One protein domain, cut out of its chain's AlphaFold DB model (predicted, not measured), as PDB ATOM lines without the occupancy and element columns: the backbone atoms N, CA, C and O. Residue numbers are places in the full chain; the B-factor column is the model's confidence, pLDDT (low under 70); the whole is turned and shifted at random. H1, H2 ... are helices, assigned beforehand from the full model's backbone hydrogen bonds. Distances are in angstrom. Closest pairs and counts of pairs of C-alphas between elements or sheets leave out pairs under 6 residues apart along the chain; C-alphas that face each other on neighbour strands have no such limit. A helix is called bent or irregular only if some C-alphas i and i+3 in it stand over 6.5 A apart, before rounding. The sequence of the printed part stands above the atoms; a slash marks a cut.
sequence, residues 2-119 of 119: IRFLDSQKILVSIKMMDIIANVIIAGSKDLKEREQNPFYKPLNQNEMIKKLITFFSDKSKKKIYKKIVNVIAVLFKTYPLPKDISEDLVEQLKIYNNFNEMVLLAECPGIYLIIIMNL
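Overview. This is residues 2 to 119 of the 119 residues of an uncharacterized protein of Streblomastix strix (UniProt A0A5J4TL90). A cluster of helices is built round H5, with H2 side by side with it, H4 crossing it and the hairpin of H6 and H7 packed on it. H8 packs on H6 at one end, short H1 on H2 at the other. You will find 118 residues with eight named helices, H1 to H8 in chain order, and no named strand: all helix. The whole is compact, with a radius of gyration of the C-alphas of 13.6 A and spans of 40 by 27 by 22 A.

Along the chain. Find C-alpha 2 at (34.816, -23.341, -15.316), where H1, residues 2 to 5, begins. H2, residues 10 to 26, runs 24.0 A from (22.156, -28.135, -10.782). Next come H3, residues 40 to 45, 8.7 A, and H4, residues 48 to 57, 14.4 A. H5, residues 62 to 75, runs 20.3 A and is irregular: C-alphas 63 and 66 are 7.6 A apart. H6 is residues 86 to 95, 14.5 A; H7 is 99 to 106; H8, 112 to 117, ends at (20.162, 8.270, -12.092).

Arrangement. Start at the hub, H5. H2 touches it at a shallow tilt of 23 degrees, the same way; the closest C-alphas, of Ala 21 and Val 71, are 5.8 A apart. H4 touches it at a steep 48 degrees, C-alphas 56 and 68 at 6.3 A. H6 touches it at C-alphas 69 and 89, 6.4 A; H7 touches its residues 70 to 74 alone, closest at C-alphas 73 and 105, 5.3 A. H6 and H7 form a helical hairpin at 18 degrees. H8 touches H6 at C-alphas 115 and 90, 6.6 A. H1 touches residues 12 to 17 of H2 alone, closest at C-alphas 5 and 13, 4.5 A. H3 and H4 only just touch, only at the corner, with 3 pairs of C-alphas within 8 A, closest at C-alphas 43 and 49, 5.9 A. Every O i to N i+4 pair is within hydrogen-bond range in H2, H3, H4, H6, H7 and H8; in H5, 8 of 10 are; H1 is too short for such a pair.

Size, cuts and confidence. The farthest C-alphas, of Lys 9 and Leu 113, are 40.0 A apart. The printed part has no cut; the link from H2 to H3, residues 27 to 39, is long. Look for pLDDT under 70 at residue 2 and residues 118 to 119.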
ATOM      1  N   ILE A   2      35.782 -23.814 -14.298       69.69
ATOM      2  CA  ILE A   2      34.816 -23.341 -15.316       69.69
ATOM      3  C   ILE A   2      33.906 -24.442 -15.897       69.69
ATOM      4  O   ILE A   2      32.728 -24.189 -16.125       69.69
ATOM      5  N   ARG A   3      34.414 -25.665 -16.104       78.62
ATOM      6  CA  ARG A   3      33.628 -26.788 -16.663       78.62
ATOM      7  C   ARG A   3      32.515 -27.281 -15.725       78.62
ATOM      8  O   ARG A   3      31.511 -27.794 -16.194       78.62
ATOM      9  N   PHE A   4      32.659 -27.102 -14.408       84.50
ATOM     10  CA  PHE A   4      31.645 -27.527 -13.430       84.50
ATOM     11  C   PHE A   4      30.475 -26.545 -13.321       84.50
ATOM     12  O   PHE A   4      29.391 -26.933 -12.889       84.50
ATOM     13  N   LEU A   5      30.666 -25.296 -13.755       81.44
ATOM     14  CA  LEU A   5      29.580 -24.325 -13.881       81.44
ATOM     15  C   LEU A   5      28.544 -24.744 -14.939       81.44
ATOM     16  O   LEU A   5      27.362 -24.470 -14.756       81.44
ATOM     17  N   ASP A   6      28.965 -25.466 -15.986       83.44
ATOM     18  CA  ASP A   6      28.070 -25.988 -17.038       83.44
ATOM     19  C   ASP A   6      27.466 -27.350 -16.692       83.44
ATOM     20  O   ASP A   6      26.825 -27.988 -17.526       83.44
ATOM     21  N   SER A   7      27.695 -27.841 -15.475       86.56
ATOM     22  CA  SER A   7      27.176 -29.138 -15.069       86.56
ATOM     23  C   SER A   7      25.650 -29.171 -15.197       86.56
ATOM     24  O   SER A   7      24.947 -28.362 -14.589       86.56
ATOM     25  N   GLN A   8      25.135 -30.182 -15.904       83.44
ATOM     26  CA  GLN A   8      23.700 -30.484 -15.967       83.44
ATOM     27  C   GLN A   8      23.125 -30.795 -14.575       83.44
ATOM     28  O   GLN A   8      21.947 -30.567 -14.303       83.44
ATOM     29  N   LYS A   9      23.971 -31.262 -13.646       89.06
ATOM     30  CA  LYS A   9      23.608 -31.392 -12.233       89.06
ATOM     31  C   LYS A   9      23.599 -30.006 -11.589       89.06
ATOM     32  O   LYS A   9      24.657 -29.490 -11.230       89.06
ATOM     33  N   ILE A  10      22.401 -29.460 -11.383       86.50
ATOM     34  CA  ILE A  10      22.156 -28.135 -10.782       86.50
ATOM     35  C   ILE A  10      22.889 -27.956  -9.444       86.50
ATOM     36  O   ILE A  10      23.422 -26.888  -9.164       86.50
ATOM     37  N   LEU A  11      22.952 -28.998  -8.609       90.50
ATOM     38  CA  LEU A  11      23.642 -28.907  -7.319       90.50
ATOM     39  C   LEU A  11      25.149 -28.650  -7.484       90.50
ATOM     40  O   LEU A  11      25.729 -27.881  -6.721       90.50
ATOM     41  N   VAL A  12      25.774 -29.258  -8.495       91.31
ATOM     42  CA  VAL A  12      27.207 -29.089  -8.779       91.31
ATOM     43  C   VAL A  12      27.491 -27.666  -9.248       91.31
ATOM     44  O   VAL A  12      28.432 -27.049  -8.758       91.31
ATOM     45  N   SER A  13      26.664 -27.116 -10.143       88.62
ATOM     46  CA  SER A  13      26.854 -25.747 -10.636       88.62
ATOM     47  C   SER A  13      26.625 -24.701  -9.543       88.62
ATOM     48  O   SER A  13      27.405 -23.754  -9.445       88.62
ATOM     49  N   ILE A  14      25.645 -24.911  -8.654       90.38
ATOM     50  CA  ILE A  14      25.437 -24.067  -7.464       90.38
ATOM     51  C   ILE A  14      26.665 -24.096  -6.554       90.38
ATOM     52  O   ILE A  14      27.218 -23.044  -6.253       90.38
ATOM     53  N   LYS A  15      27.138 -25.287  -6.159       93.25
ATOM     54  CA  LYS A  15      28.314 -25.414  -5.284       93.25
ATOM     55  C   LYS A  15      29.569 -24.822  -5.915       93.25
ATOM     56  O   LYS A  15      30.367 -24.194  -5.227       93.25
ATOM     57  N   MET A  16      29.731 -24.976  -7.224       92.31
ATOM     58  CA  MET A  16      30.837 -24.356  -7.941       92.31
ATOM     59  C   MET A  16      30.738 -22.825  -7.886       92.31
ATOM     60  O   MET A  16      31.734 -22.164  -7.593       92.31
ATOM     61  N   MET A  17      29.548 -22.256  -8.108       92.62
ATOM     62  CA  MET A  17      29.347 -20.811  -7.994       92.62
ATOM     63  C   MET A  17      29.555 -20.309  -6.559       92.62
ATOM     64  O   MET A  17      30.119 -19.234  -6.375       92.62
ATOM     65  N   ASP A  18      29.169 -21.092  -5.546       93.38
ATOM     66  CA  ASP A  18      29.450 -20.780  -4.141       93.38
ATOM     67  C   ASP A  18      30.952 -20.628  -3.898       93.38
ATOM     68  O   ASP A  18      31.382 -19.631  -3.324       93.38
ATOM     69  N   ILE A  19      31.749 -21.590  -4.370       93.94
ATOM     70  CA  ILE A  19      33.206 -21.572  -4.207       93.94
ATOM     71  C   ILE A  19      33.805 -20.352  -4.913       93.94
ATOM     72  O   ILE A  19      34.598 -19.631  -4.314       93.94
ATOM     73  N   ILE A  20      33.410 -20.101  -6.164       92.56
ATOM     74  CA  ILE A  20      33.919 -18.969  -6.954       92.56
ATOM     75  C   ILE A  20      33.603 -17.646  -6.259       92.56
ATOM     76  O   ILE A  20      34.500 -16.828  -6.067       92.56
ATOM     77  N   ALA A  21      32.346 -17.455  -5.849       93.56
ATOM     78  CA  ALA A  21      31.923 -16.241  -5.169       93.56
ATOM     79  C   ALA A  21      32.691 -16.040  -3.863       93.56
ATOM     80  O   ALA A  21      33.216 -14.957  -3.630       93.56
ATOM     81  N   ASN A  22      32.826 -17.088  -3.048       93.88
ATOM     82  CA  ASN A  22      33.535 -16.995  -1.778       93.88
ATOM     83  C   ASN A  22      35.007 -16.612  -1.969       93.88
ATOM     84  O   ASN A  22      35.492 -15.750  -1.247       93.88
ATOM     85  N   VAL A  23      35.703 -17.206  -2.946       93.62
ATOM     86  CA  VAL A  23      37.118 -16.897  -3.219       93.62
ATOM     87  C   VAL A  23      37.288 -15.455  -3.698       93.62
ATOM     88  O   VAL A  23      38.107 -14.722  -3.148       93.62
ATOM     89  N   ILE A  24      36.498 -15.034  -4.691       93.69
ATOM     90  CA  ILE A  24      36.616 -13.696  -5.284       93.69
ATOM     91  C   ILE A  24      36.244 -12.618  -4.265       93.69
ATOM     92  O   ILE A  24      36.987 -11.652  -4.095       93.69
ATOM     93  N   ILE A  25      35.124 -12.786  -3.557       91.69
ATOM     94  CA  ILE A  25      34.652 -11.809  -2.570       91.69
ATOM     95  C   ILE A  25      35.618 -11.744  -1.384       91.69
ATOM     96  O   ILE A  25      35.958 -10.649  -0.944       91.69
ATOM     97  N   ALA A  26      36.113 -12.884  -0.885       91.94
ATOM     98  CA  ALA A  26      37.078 -12.890   0.215       91.94
ATOM     99  C   ALA A  26      38.377 -12.170  -0.157       91.94
ATOM    100  O   ALA A  26      38.828 -11.327   0.610       91.94
ATOM    101  N   GLY A  27      38.923 -12.422  -1.351       89.88
ATOM    102  CA  GLY A  27      40.114 -11.714  -1.832       89.88
ATOM    103  C   GLY A  27      39.886 -10.240  -2.174       89.88
ATOM    104  O   GLY A  27      40.813  -9.582  -2.629       89.88
ATOM    105  N   SER A  28      38.668  -9.730  -1.969       88.19
ATOM    106  CA  SER A  28      38.311  -8.333  -2.212       88.19
ATOM    107  C   SER A  28      38.047  -7.529  -0.938       88.19
ATOM    108  O   SER A  28      37.865  -6.319  -1.026       88.19
ATOM    109  N   LYS A  29      38.018  -8.175   0.238       86.81
ATOM    110  CA  LYS A  29      37.657  -7.531   1.515       86.81
ATOM    111  C   LYS A  29      38.638  -6.449   1.956       86.81
ATOM    112  O   LYS A  29      38.203  -5.437   2.490       86.81
ATOM    113  N   ASP A  30      39.924  -6.663   1.700       86.56
ATOM    114  CA  ASP A  30      40.999  -5.781   2.164       86.56
ATOM    115  C   ASP A  30      41.560  -4.894   1.040       86.56
ATOM    116  O   ASP A  30      42.612  -4.275   1.201       86.56
ATOM    117  N   LEU A  31      40.868  -4.830  -0.107       88.69
ATOM    118  CA  LEU A  31      41.275  -3.977  -1.221       88.69
ATOM    119  C   LEU A  31      41.108  -2.511  -0.847       88.69
ATOM    120  O   LEU A  31      39.997  -2.049  -0.572       88.69
ATOM    121  N   LYS A  32      42.198  -1.754  -0.945       89.25
ATOM    122  CA  LYS A  32      42.180  -0.300  -0.784       89.25
ATOM    123  C   LYS A  32      41.407   0.365  -1.923       89.25
ATOM    124  O   LYS A  32      41.101  -0.255  -2.948       89.25
ATOM    125  N   GLU A  33      41.080   1.640  -1.747       85.81
ATOM    126  CA  GLU A  33      40.484   2.456  -2.809       85.81
ATOM    127  C   GLU A  33      41.357   2.385  -4.072       85.81
ATOM    128  O   GLU A  33      42.585   2.478  -3.996       85.81
ATOM    129  N   ARG A  34      40.724   2.192  -5.233       86.12
ATOM    130  CA  ARG A  34      41.356   2.057  -6.557       86.12
ATOM    131  C   ARG A  34      42.291   0.857  -6.715       86.12
ATOM    132  O   ARG A  34      42.907   0.700  -7.772       86.12
ATOM    133  N   GLU A  35      42.394  -0.008  -5.710       91.19
ATOM    134  CA  GLU A  35      43.146  -1.250  -5.814       91.19
ATOM    135  C   GLU A  35      42.386  -2.259  -6.677       91.19
ATOM    136  O   GLU A  35      41.189  -2.499  -6.498       91.19
ATOM    137  N   GLN A  36      43.092  -2.842  -7.645       89.56
ATOM    138  CA  GLN A  36      42.495  -3.769  -8.599       89.56
ATOM    139  C   GLN A  36      42.178  -5.107  -7.936       89.56
ATOM    140  O   GLN A  36      42.968  -5.629  -7.153       89.56
ATOM    141  N   ASN A  37      41.073  -5.731  -8.347       88.69
ATOM    142  CA  ASN A  37      40.787  -7.099  -7.937       88.69
ATOM    143  C   ASN A  37      41.871  -8.061  -8.476       88.69
ATOM    144  O   ASN A  37      42.052  -8.129  -9.702       88.69
ATOM    145  N   PRO A  38      42.556  -8.845  -7.617       91.81
ATOM    146  CA  PRO A  38      43.648  -9.725  -8.041       91.81
ATOM    147  C   PRO A  38      43.184 -10.818  -9.012       91.81
ATOM    148  O   PRO A  38      43.975 -11.327  -9.805       91.81
ATOM    149  N   PHE A  39      41.892 -11.158  -8.996       93.50
ATOM    150  CA  PHE A  39      41.325 -12.187  -9.856       93.50
ATOM    151  C   PHE A  39      40.852 -11.663 -11.211       93.50
ATOM    152  O   PHE A  39      40.663 -12.474 -12.112       93.50
ATOM    153  N   TYR A  40      40.714 -10.348 -11.422       93.56
ATOM    154  CA  TYR A  40      40.196  -9.836 -12.697       93.56
ATOM    155  C   TYR A  40      41.059 -10.276 -13.886       93.56
ATOM    156  O   TYR A  40      40.558 -10.920 -14.805       93.56
ATOM    157  N   LYS A  41      42.369  -9.990 -13.868       92.94
ATOM    158  CA  LYS A  41      43.253 -10.306 -15.008       92.94
ATOM    159  C   LYS A  41      43.323 -11.814 -15.298       92.94
ATOM    160  O   LYS A  41      43.079 -12.178 -16.450       92.94
ATOM    161  N   PRO A  42      43.574 -12.700 -14.309       92.38
ATOM    162  CA  PRO A  42      43.596 -14.143 -14.558       92.38
ATOM    163  C   PRO A  42      42.259 -14.692 -15.074       92.38
ATOM    164  O   PRO A  42      42.245 -15.556 -15.950       92.38
ATOM    165  N   LEU A  43      41.130 -14.185 -14.560       91.94
ATOM    166  CA  LEU A  43      39.795 -14.617 -14.986       91.94
ATOM    167  C   LEU A  43      39.374 -14.044 -16.344       91.94
ATOM    168  O   LEU A  43      38.529 -14.615 -17.032       91.94
ATOM    169  N   ASN A  44      39.944 -12.912 -16.745       92.31
ATOM    170  CA  ASN A  44      39.739 -12.383 -18.084       92.31
ATOM    171  C   ASN A  44      40.499 -13.225 -19.119       92.31
ATOM    172  O   ASN A  44      39.945 -13.591 -20.151       92.31
ATOM    173  N   GLN A  45      41.750 -13.591 -18.814       91.81
ATOM    174  CA  GLN A  45      42.616 -14.383 -19.698       91.81
ATOM    175  C   GLN A  45      42.076 -15.789 -19.985       91.81
ATOM    176  O   GLN A  45      42.334 -16.334 -21.054       91.81
ATOM    177  N   ASN A  46      41.326 -16.380 -19.053       87.62
ATOM    178  CA  ASN A  46      40.738 -17.713 -19.212       87.62
ATOM    179  C   ASN A  46      39.251 -17.689 -19.628       87.62
ATOM    180  O   ASN A  46      38.550 -18.685 -19.440       87.62
ATOM    181  N   GLU A  47      38.770 -16.554 -20.151       89.31
ATOM    182  CA  GLU A  47      37.393 -16.319 -20.619       89.31
ATOM    183  C   GLU A  47      36.290 -16.463 -19.550       89.31
ATOM    184  O   GLU A  47      35.094 -16.465 -19.861       89.31
ATOM    185  N   MET A  48      36.646 -16.543 -18.265       91.19
ATOM    186  CA  MET A  48      35.666 -16.708 -17.191       91.19
ATOM    187  C   MET A  48      34.793 -15.470 -16.998       91.19
ATOM    188  O   MET A  48      33.603 -15.617 -16.721       91.19
ATOM    189  N   ILE A  49      35.339 -14.264 -17.195       92.75
ATOM    190  CA  ILE A  49      34.552 -13.018 -17.150       92.75
ATOM    191  C   ILE A  49      33.450 -13.036 -18.212       92.75
ATOM    192  O   ILE A  49      32.283 -12.825 -17.885       92.75
ATOM    193  N   LYS A  50      33.792 -13.370 -19.462       92.38
ATOM    194  CA  LYS A  50      32.823 -13.490 -20.561       92.38
ATOM    195  C   LYS A  50      31.696 -14.457 -20.200       92.38
ATOM    196  O   LYS A  50      30.526 -14.158 -20.407       92.38
ATOM    197  N   LYS A  51      32.042 -15.590 -19.592       91.25
ATOM    198  CA  LYS A  51      31.064 -16.587 -19.158       91.25
ATOM    199  C   LYS A  51      30.153 -16.102 -18.028       91.25
ATOM    200  O   LYS A  51      28.959 -16.383 -18.055       91.25
ATOM    201  N   LEU A  52      30.694 -15.380 -17.047       92.19
ATOM    202  CA  LEU A  52      29.901 -14.774 -15.973       92.19
ATOM    203  C   LEU A  52      28.901 -13.759 -16.532       92.19
ATOM    204  O   LEU A  52      27.747 -13.773 -16.117       92.19
ATOM    205  N   ILE A  53      29.315 -12.955 -17.515       93.00
ATOM    206  CA  ILE A  53      28.434 -12.023 -18.231       93.00
ATOM    207  C   ILE A  53      27.326 -12.790 -18.966       93.00
ATOM    208  O   ILE A  53      26.154 -12.478 -18.800       93.00
ATOM    209  N   THR A  54      27.659 -13.863 -19.693       91.88
ATOM    210  CA  THR A  54      26.642 -14.713 -20.341       91.88
ATOM    211  C   THR A  54      25.643 -15.290 -19.333       91.88
ATOM    212  O   THR A  54      24.443 -15.322 -19.596       91.88
ATOM    213  N   PHE A  55      26.109 -15.730 -18.164       89.62
ATOM    214  CA  PHE A  55      25.224 -16.235 -17.113       89.62
ATOM    215  C   PHE A  55      24.387 -15.142 -16.452       89.62
ATOM    216  O   PHE A  55      23.277 -15.424 -16.010       89.62
ATOM    217  N   PHE A  56      24.900 -13.916 -16.384       91.75
ATOM    218  CA  PHE A  56      24.142 -12.758 -15.930       91.75
ATOM    219  C   PHE A  56      23.000 -12.411 -16.898       91.75
ATOM    220  O   PHE A  56      21.911 -12.057 -16.457       91.75
ATOM    221  N   SER A  57      23.195 -12.588 -18.204       90.06
ATOM    222  CA  SER A  57      22.119 -12.414 -19.189       90.06
ATOM    223  C   SER A  57      21.086 -13.557 -19.165       90.06
ATOM    224  O   SER A  57      19.947 -13.378 -19.597       90.06
ATOM    225  N   ASP A  58      21.443 -14.734 -18.639       88.31
ATOM    226  CA  ASP A  58      20.550 -15.894 -18.549       88.31
ATOM    227  C   ASP A  58      19.667 -15.856 -17.284       88.31
ATOM    228  O   ASP A  58      19.982 -16.419 -16.227       88.31
ATOM    229  N   LYS A  59      18.479 -15.255 -17.424       78.25
ATOM    230  CA  LYS A  59      17.465 -15.145 -16.355       78.25
ATOM    231  C   LYS A  59      16.945 -16.499 -15.837       78.25
ATOM    232  O   LYS A  59      16.284 -16.540 -14.795       78.25
ATOM    233  N   SER A  60      17.240 -17.625 -16.500       81.94
ATOM    234  CA  SER A  60      16.883 -18.965 -16.003       81.94
ATOM    235  C   SER A  60      17.741 -19.402 -14.804       81.94
ATOM    236  O   SER A  60      17.317 -20.232 -13.994       81.94
ATOM    237  N   LYS A  61      18.921 -18.796 -14.611       78.50
ATOM    238  CA  LYS A  61      19.901 -19.144 -13.566       78.50
ATOM    239  C   LYS A  61      19.580 -18.561 -12.185       78.50
ATOM    240  O   LYS A  61      20.483 -18.282 -11.397       78.50
ATOM    241  N   LYS A  62      18.293 -18.455 -11.830       79.81
ATOM    242  CA  LYS A  62      17.790 -17.798 -10.602       79.81
ATOM    243  C   LYS A  62      18.535 -18.196  -9.320       79.81
ATOM    244  O   LYS A  62      18.828 -17.345  -8.491       79.81
ATOM    245  N   LYS A  63      18.885 -19.481  -9.170       83.25
ATOM    246  CA  LYS A  63      19.544 -20.018  -7.960       83.25
ATOM    247  C   LYS A  63      20.966 -19.492  -7.729       83.25
ATOM    248  O   LYS A  63      21.423 -19.494  -6.594       83.25
ATOM    249  N   ILE A  64      21.660 -19.075  -8.787       88.06
ATOM    250  CA  ILE A  64      23.037 -18.559  -8.714       88.06
ATOM    251  C   ILE A  64      23.136 -17.082  -9.105       88.06
ATOM    252  O   ILE A  64      24.199 -16.484  -8.970       88.06
ATOM    253  N   TYR A  65      22.028 -16.487  -9.545       91.06
ATOM    254  CA  TYR A  65      21.979 -15.151 -10.125       91.06
ATOM    255  C   TYR A  65      22.509 -14.067  -9.183       91.06
ATOM    256  O   TYR A  65      23.432 -13.341  -9.540       91.06
ATOM    257  N   LYS A  66      22.033 -14.044  -7.928       92.44
ATOM    258  CA  LYS A  66      22.544 -13.115  -6.906       92.44
ATOM    259  C   LYS A  66      24.066 -13.220  -6.734       92.44
ATOM    260  O   LYS A  66      24.742 -12.212  -6.599       92.44
ATOM    261  N   LYS A  67      24.634 -14.429  -6.782       93.19
ATOM    262  CA  LYS A  67      26.090 -14.620  -6.656       93.19
ATOM    263  C   LYS A  67      26.843 -14.092  -7.868       93.19
ATOM    264  O   LYS A  67      27.919 -13.534  -7.701       93.19
ATOM    265  N   ILE A  68      26.288 -14.261  -9.065       94.25
ATOM    266  CA  ILE A  68      26.866 -13.711 -10.294       94.25
ATOM    267  C   ILE A  68      26.903 -12.183 -10.215       94.25
ATOM    268  O   ILE A  68      27.955 -11.605 -10.468       94.25
ATOM    269  N   VAL A  69      25.809 -11.550  -9.777       94.81
ATOM    270  CA  VAL A  69      25.727 -10.094  -9.566       94.81
ATOM    271  C   VAL A  69      26.847  -9.601  -8.646       94.81
ATOM    272  O   VAL A  69      27.620  -8.731  -9.040       94.81
ATOM    273  N   ASN A  70      26.996 -10.199  -7.458       94.75
ATOM    274  CA  ASN A  70      28.038  -9.793  -6.505       94.75
ATOM    275  C   ASN A  70      29.443  -9.996  -7.084       94.75
ATOM    276  O   ASN A  70      30.302  -9.130  -6.948       94.75
ATOM    277  N   VAL A  71      29.681 -11.132  -7.747       95.31
ATOM    278  CA  VAL A  71      30.988 -11.439  -8.341       95.31
ATOM    279  C   VAL A  71      31.350 -10.446  -9.439       95.31
ATOM    280  O   VAL A  71      32.477  -9.963  -9.450       95.31
ATOM    281  N   ILE A  72      30.422 -10.116 -10.340       95.44
ATOM    282  CA  ILE A  72      30.675  -9.132 -11.399       95.44
ATOM    283  C   ILE A  72      30.977  -7.766 -10.773       95.44
ATOM    284  O   ILE A  72      31.999  -7.172 -11.101       95.44
ATOM    285  N   ALA A  73      30.163  -7.304  -9.821       94.38
ATOM    286  CA  ALA A  73      30.372  -6.010  -9.172       94.38
ATOM    287  C   ALA A  73      31.767  -5.888  -8.528       94.38
ATOM    288  O   ALA A  73      32.478  -4.906  -8.726       94.38
ATOM    289  N   VAL A  74      32.193  -6.937  -7.822       94.44
ATOM    290  CA  VAL A  74      33.485  -6.995  -7.130       94.44
ATOM    291  C   VAL A  74      34.675  -7.109  -8.091       94.44
ATOM    292  O   VAL A  74      35.733  -6.528  -7.844       94.44
ATOM    293  N   LEU A  75      34.532  -7.848  -9.194       95.00
ATOM    294  CA  LEU A  75      35.588  -7.973 -10.203       95.00
ATOM    295  C   LEU A  75      35.827  -6.652 -10.939       95.00
ATOM    296  O   LEU A  75      36.976  -6.296 -11.199       95.00
ATOM    297  N   PHE A  76      34.755  -5.927 -11.257       93.50
ATOM    298  CA  PHE A  76      34.807  -4.696 -12.042       93.50
ATOM    299  C   PHE A  76      35.042  -3.426 -11.211       93.50
ATOM    300  O   PHE A  76      35.030  -2.341 -11.779       93.50
ATOM    301  N   LYS A  77      35.354  -3.543  -9.910       89.56
ATOM    302  CA  LYS A  77      35.664  -2.420  -8.999       89.56
ATOM    303  C   LYS A  77      36.448  -1.276  -9.664       89.56
ATOM    304  O   LYS A  77      36.057  -0.126  -9.579       89.56
ATOM    305  N   THR A  78      37.550  -1.589 -10.347       87.44
ATOM    306  CA  THR A  78      38.441  -0.598 -10.983       87.44
ATOM    307  C   THR A  78      38.508  -0.738 -12.503       87.44
ATOM    308  O   THR A  78      39.405  -0.183 -13.139       87.44
ATOM    309  N   TYR A  79      37.639  -1.560 -13.087       89.25
ATOM    310  CA  TYR A  79      37.654  -1.884 -14.509       89.25
ATOM    311  C   TYR A  79      36.358  -1.412 -15.153       89.25
ATOM    312  O   TYR A  79      35.304  -1.579 -14.550       89.25
ATOM    313  N   PRO A  80      36.400  -0.872 -16.381       88.75
ATOM    314  CA  PRO A  80      35.189  -0.430 -17.052       88.75
ATOM    315  C   PRO A  80      34.229  -1.605 -17.240       88.75
ATOM    316  O   PRO A  80      34.600  -2.649 -17.787       88.75
ATOM    317  N   LEU A  81      32.994  -1.422 -16.781       91.56
ATOM    318  CA  LEU A  81      31.929  -2.397 -16.958       91.56
ATOM    319  C   LEU A  81      31.425  -2.369 -18.415       91.56
ATOM    320  O   LEU A  81      31.323  -1.288 -19.006       91.56
ATOM    321  N   PRO A  82      31.090  -3.524 -19.017       91.19
ATOM    322  CA  PRO A  82      30.437  -3.555 -20.318       91.19
ATOM    323  C   PRO A  82      29.096  -2.807 -20.273       91.19
ATOM    324  O   PRO A  82      28.291  -3.003 -19.359       91.19
ATOM    325  N   LYS A  83      28.873  -1.919 -21.250       88.12
ATOM    326  CA  LYS A  83      27.703  -1.021 -21.289       88.12
ATOM    327  C   LYS A  83      26.374  -1.772 -21.386       88.12
ATOM    328  O   LYS A  83      25.357  -1.281 -20.923       88.12
ATOM    329  N   ASP A  84      26.392  -2.949 -21.994       89.62
ATOM    330  CA  ASP A  84      25.240  -3.822 -22.206       89.62
ATOM    331  C   ASP A  84      24.694  -4.446 -20.916       89.62
ATOM    332  O   ASP A  84      23.556  -4.901 -20.908       89.62
ATOM    333  N   ILE A  85      25.470  -4.452 -19.826       91.81
ATOM    334  CA  ILE A  85      25.037  -5.018 -18.541       91.81
ATOM    335  C   ILE A  85      25.005  -4.005 -17.398       91.81
ATOM    336  O   ILE A  85      24.632  -4.366 -16.285       91.81
ATOM    337  N   SER A  86      25.446  -2.764 -17.620       91.31
ATOM    338  CA  SER A  86      25.710  -1.831 -16.522       91.31
ATOM    339  C   SER A  86      24.462  -1.376 -15.778       91.31
ATOM    340  O   SER A  86      24.491  -1.290 -14.553       91.31
ATOM    341  N   GLU A  87      23.376  -1.108 -16.499       90.88
ATOM    342  CA  GLU A  87      22.104  -0.688 -15.902       90.88
ATOM    343  C   GLU A  87      21.458  -1.849 -15.145       90.88
ATOM    344  O   GLU A  87      21.237  -1.743 -13.937       90.88
ATOM    345  N   ASP A  88      21.290  -2.990 -15.820       92.31
ATOM    346  CA  ASP A  88      20.765  -4.220 -15.225       92.31
ATOM    347  C   ASP A  88      21.553  -4.612 -13.965       92.31
ATOM    348  O   ASP A  88      20.967  -4.948 -12.939       92.31
ATOM    349  N   LEU A  89      22.890  -4.556 -13.986       93.50
ATOM    350  CA  LEU A  89      23.700  -4.928 -12.822       93.50
ATOM    351  C   LEU A  89      23.411  -4.022 -11.617       93.50
ATOM    352  O   LEU A  89      23.265  -4.522 -10.497       93.50
ATOM    353  N   VAL A  90      23.321  -2.707 -11.835       91.88
ATOM    354  CA  VAL A  90      23.021  -1.728 -10.780       91.88
ATOM    355  C   VAL A  90      21.613  -1.939 -10.228       91.88
ATOM    356  O   VAL A  90      21.433  -1.925  -9.009       91.88
ATOM    357  N   GLU A  91      20.627  -2.192 -11.089       92.38
ATOM    358  CA  GLU A  91      19.260  -2.508 -10.668       92.38
ATOM    359  C   GLU A  91      19.227  -3.764  -9.782       92.38
ATOM    360  O   GLU A  91      18.648  -3.764  -8.693       92.38
ATOM    361  N   GLN A  92      19.916  -4.832 -10.190       92.88
ATOM    362  CA  GLN A  92      19.932  -6.085  -9.433       92.88
ATOM    363  C   GLN A  92      20.664  -5.954  -8.091       92.88
ATOM    364  O   GLN A  92      20.225  -6.529  -7.091       92.88
ATOM    365  N   LEU A  93      21.749  -5.176  -8.022       92.94
ATOM    366  CA  LEU A  93      22.423  -4.875  -6.752       92.94
ATOM    367  C   LEU A  93      21.477  -4.198  -5.751       92.94
ATOM    368  O   LEU A  93      21.516  -4.538  -4.565       92.94
ATOM    369  N   LYS A  94      20.594  -3.313  -6.232       89.94
ATOM    370  CA  LYS A  94      19.561  -2.654  -5.417       89.94
ATOM    371  C   LYS A  94      18.499  -3.635  -4.950       89.94
ATOM    372  O   LYS A  94      18.272  -3.743  -3.750       89.94
ATOM    373  N   ILE A  95      17.915  -4.410  -5.866       92.12
ATOM    374  CA  ILE A  95      16.892  -5.424  -5.546       92.12
ATOM    375  C   ILE A  95      17.391  -6.396  -4.466       92.12
ATOM    376  O   ILE A  95      16.633  -6.816  -3.591       92.12
ATOM    377  N   TYR A  96      18.678  -6.749  -4.499       91.44
ATOM    378  CA  TYR A  96      19.280  -7.670  -3.538       91.44
ATOM    379  C   TYR A  96      19.849  -7.024  -2.270       91.44
ATOM    380  O   TYR A  96      20.346  -7.776  -1.420       91.44
ATOM    381  N   ASN A  97      19.755  -5.698  -2.122       91.94
ATOM    382  CA  ASN A  97      20.327  -4.912  -1.022       91.94
ATOM    383  C   ASN A  97      21.840  -5.148  -0.825       91.94
ATOM    384  O   ASN A  97      22.338  -5.217   0.299       91.94
ATOM    385  N   ASN A  98      22.584  -5.311  -1.920       90.06
ATOM    386  CA  ASN A  98      24.022  -5.594  -1.907       90.06
ATOM    387  C   ASN A  98      24.847  -4.293  -1.893       90.06
ATOM    388  O   ASN A  98      25.596  -3.995  -2.825       90.06
ATOM    389  N   PHE A  99      24.678  -3.482  -0.845       88.50
ATOM    390  CA  PHE A  99      25.291  -2.151  -0.772       88.50
ATOM    391  C   PHE A  99      26.823  -2.187  -0.749       88.50
ATOM    392  O   PHE A  99      27.454  -1.318  -1.337       88.50
ATOM    393  N   ASN A 100      27.428  -3.208  -0.138       89.00
ATOM    394  CA  ASN A 100      28.888  -3.339  -0.087       89.00
ATOM    395  C   ASN A 100      29.480  -3.503  -1.491       89.00
ATOM    396  O   ASN A 100      30.407  -2.792  -1.872       89.00
ATOM    397  N   GLU A 101      28.916  -4.409  -2.287       90.81
ATOM    398  CA  GLU A 101      29.328  -4.608  -3.672       90.81
ATOM    399  C   GLU A 101      29.020  -3.388  -4.544       90.81
ATOM    400  O   GLU A 101      29.785  -3.086  -5.455       90.81
ATOM    401  N   MET A 102      27.947  -2.654  -4.245       89.25
ATOM    402  CA  MET A 102      27.608  -1.412  -4.936       89.25
ATOM    403  C   MET A 102      28.606  -0.282  -4.646       89.25
ATOM    404  O   MET A 102      28.961   0.455  -5.562       89.25
ATOM    405  N   VAL A 103      29.101  -0.168  -3.408       88.75
ATOM    406  CA  VAL A 103      30.167   0.781  -3.040       88.75
ATOM    407  C   VAL A 103      31.455   0.460  -3.791       88.75
ATOM    408  O   VAL A 103      32.058   1.359  -4.365       88.75
ATOM    409  N   LEU A 104      31.839  -0.819  -3.857       88.62
ATOM    410  CA  LEU A 104      33.000  -1.240  -4.646       88.62
ATOM    411  C   LEU A 104      32.797  -0.930  -6.130       88.62
ATOM    412  O   LEU A 104      33.696  -0.413  -6.785       88.62
ATOM    413  N   LEU A 105      31.605  -1.214  -6.658       89.81
ATOM    414  CA  LEU A 105      31.293  -0.920  -8.046       89.81
ATOM    415  C   LEU A 105      31.382   0.579  -8.334       89.81
ATOM    416  O   LEU A 105      31.836   0.918  -9.411       89.81
ATOM    417  N   ALA A 106      31.018   1.469  -7.403       87.69
ATOM    418  CA  ALA A 106      31.052   2.923  -7.596       87.69
ATOM    419  C   ALA A 106      32.446   3.485  -7.936       87.69
ATOM    420  O   ALA A 106      32.541   4.568  -8.516       87.69
ATOM    421  N   GLU A 107      33.516   2.748  -7.629       87.12
ATOM    422  CA  GLU A 107      34.887   3.080  -8.035       87.12
ATOM    423  C   GLU A 107      35.156   2.803  -9.534       87.12
ATOM    424  O   GLU A 107      36.174   3.242 -10.081       87.12
ATOM    425  N   CYS A 108      34.240   2.114 -10.227       86.62
ATOM    426  CA  CYS A 108      34.325   1.816 -11.652       86.62
ATOM    427  C   CYS A 108      34.213   3.108 -12.477       86.62
ATOM    428  O   CYS A 108      33.245   3.865 -12.331       86.62
ATOM    429  N   PRO A 109      35.119   3.340 -13.444       81.88
ATOM    430  CA  PRO A 109      34.999   4.465 -14.360       81.88
ATOM    431  C   PRO A 109      33.643   4.466 -15.084       81.88
ATOM    432  O   PRO A 109      33.270   3.484 -15.724       81.88
ATOM    433  N   GLY A 110      32.906   5.576 -14.992       78.50
ATOM    434  CA  GLY A 110      31.650   5.785 -15.720       78.50
ATOM    435  C   GLY A 110      30.382   5.208 -15.079       78.50
ATOM    436  O   GLY A 110      29.297   5.513 -15.569       78.50
ATOM    437  N   ILE A 111      30.464   4.449 -13.975       82.19
ATOM    438  CA  ILE A 111      29.256   3.904 -13.322       82.19
ATOM    439  C   ILE A 111      28.543   4.927 -12.425       82.19
ATOM    440  O   ILE A 111      27.351   4.793 -12.156       82.19
ATOM    441  N   TYR A 112      29.259   5.950 -11.950       75.00
ATOM    442  CA  TYR A 112      28.757   6.906 -10.956       75.00
ATOM    443  C   TYR A 112      27.428   7.558 -11.375       75.00
ATOM    444  O   TYR A 112      26.489   7.630 -10.584       75.00
ATOM    445  N   LEU A 113      27.310   7.949 -12.649       71.88
ATOM    446  CA  LEU A 113      26.078   8.520 -13.206       71.88
ATOM    447  C   LEU A 113      24.916   7.517 -13.200       71.88
ATOM    448  O   LEU A 113      23.801   7.885 -12.850       71.88
ATOM    449  N   ILE A 114      25.177   6.247 -13.515       78.19
ATOM    450  CA  ILE A 114      24.155   5.188 -13.546       78.19
ATOM    451  C   ILE A 114      23.629   4.911 -12.134       78.19
ATOM    452  O   ILE A 114      22.428   4.725 -11.940       78.19
ATOM    453  N   ILE A 115      24.506   4.924 -11.129       76.69
ATOM    454  CA  ILE A 115      24.116   4.742  -9.728       76.69
ATOM    455  C   ILE A 115      23.172   5.863  -9.268       76.69
ATOM    456  O   ILE A 115      22.145   5.557  -8.655       76.69
ATOM    457  N   ILE A 116      23.495   7.119  -9.606       72.12
ATOM    458  CA  ILE A 116      22.733   8.323  -9.227       72.12
ATOM    459  C   ILE A 116      21.421   8.457  -9.991       72.12
ATOM    460  O   ILE A 116      20.412   8.792  -9.390       72.12
ATOM    461  N   MET A 117      21.395   8.178 -11.295       70.56
ATOM    462  CA  MET A 117      20.162   8.270 -12.092       70.56
ATOM    463  C   MET A 117      19.100   7.243 -11.684       70.56
ATOM    464  O   MET A 117      17.939   7.388 -12.045       70.56
ATOM    465  N   ASN A 118      19.499   6.207 -10.947       58.62
ATOM    466  CA  ASN A 118      18.604   5.169 -10.452       58.62
ATOM    467  C   ASN A 118      18.320   5.293  -8.934       58.62
ATOM    468  O   ASN A 118      17.781   4.343  -8.359       58.62
ATOM    469  N   LEU A 119      18.811   6.337  -8.252       57.75
ATOM    470  CA  LEU A 119      18.556   6.628  -6.826       57.75
ATOM    471  C   LEU A 119      17.209   7.340  -6.658       57.75
ATOM    472  O   LEU A 119      16.517   6.995  -5.678       57.75
TER     473      LEU A 119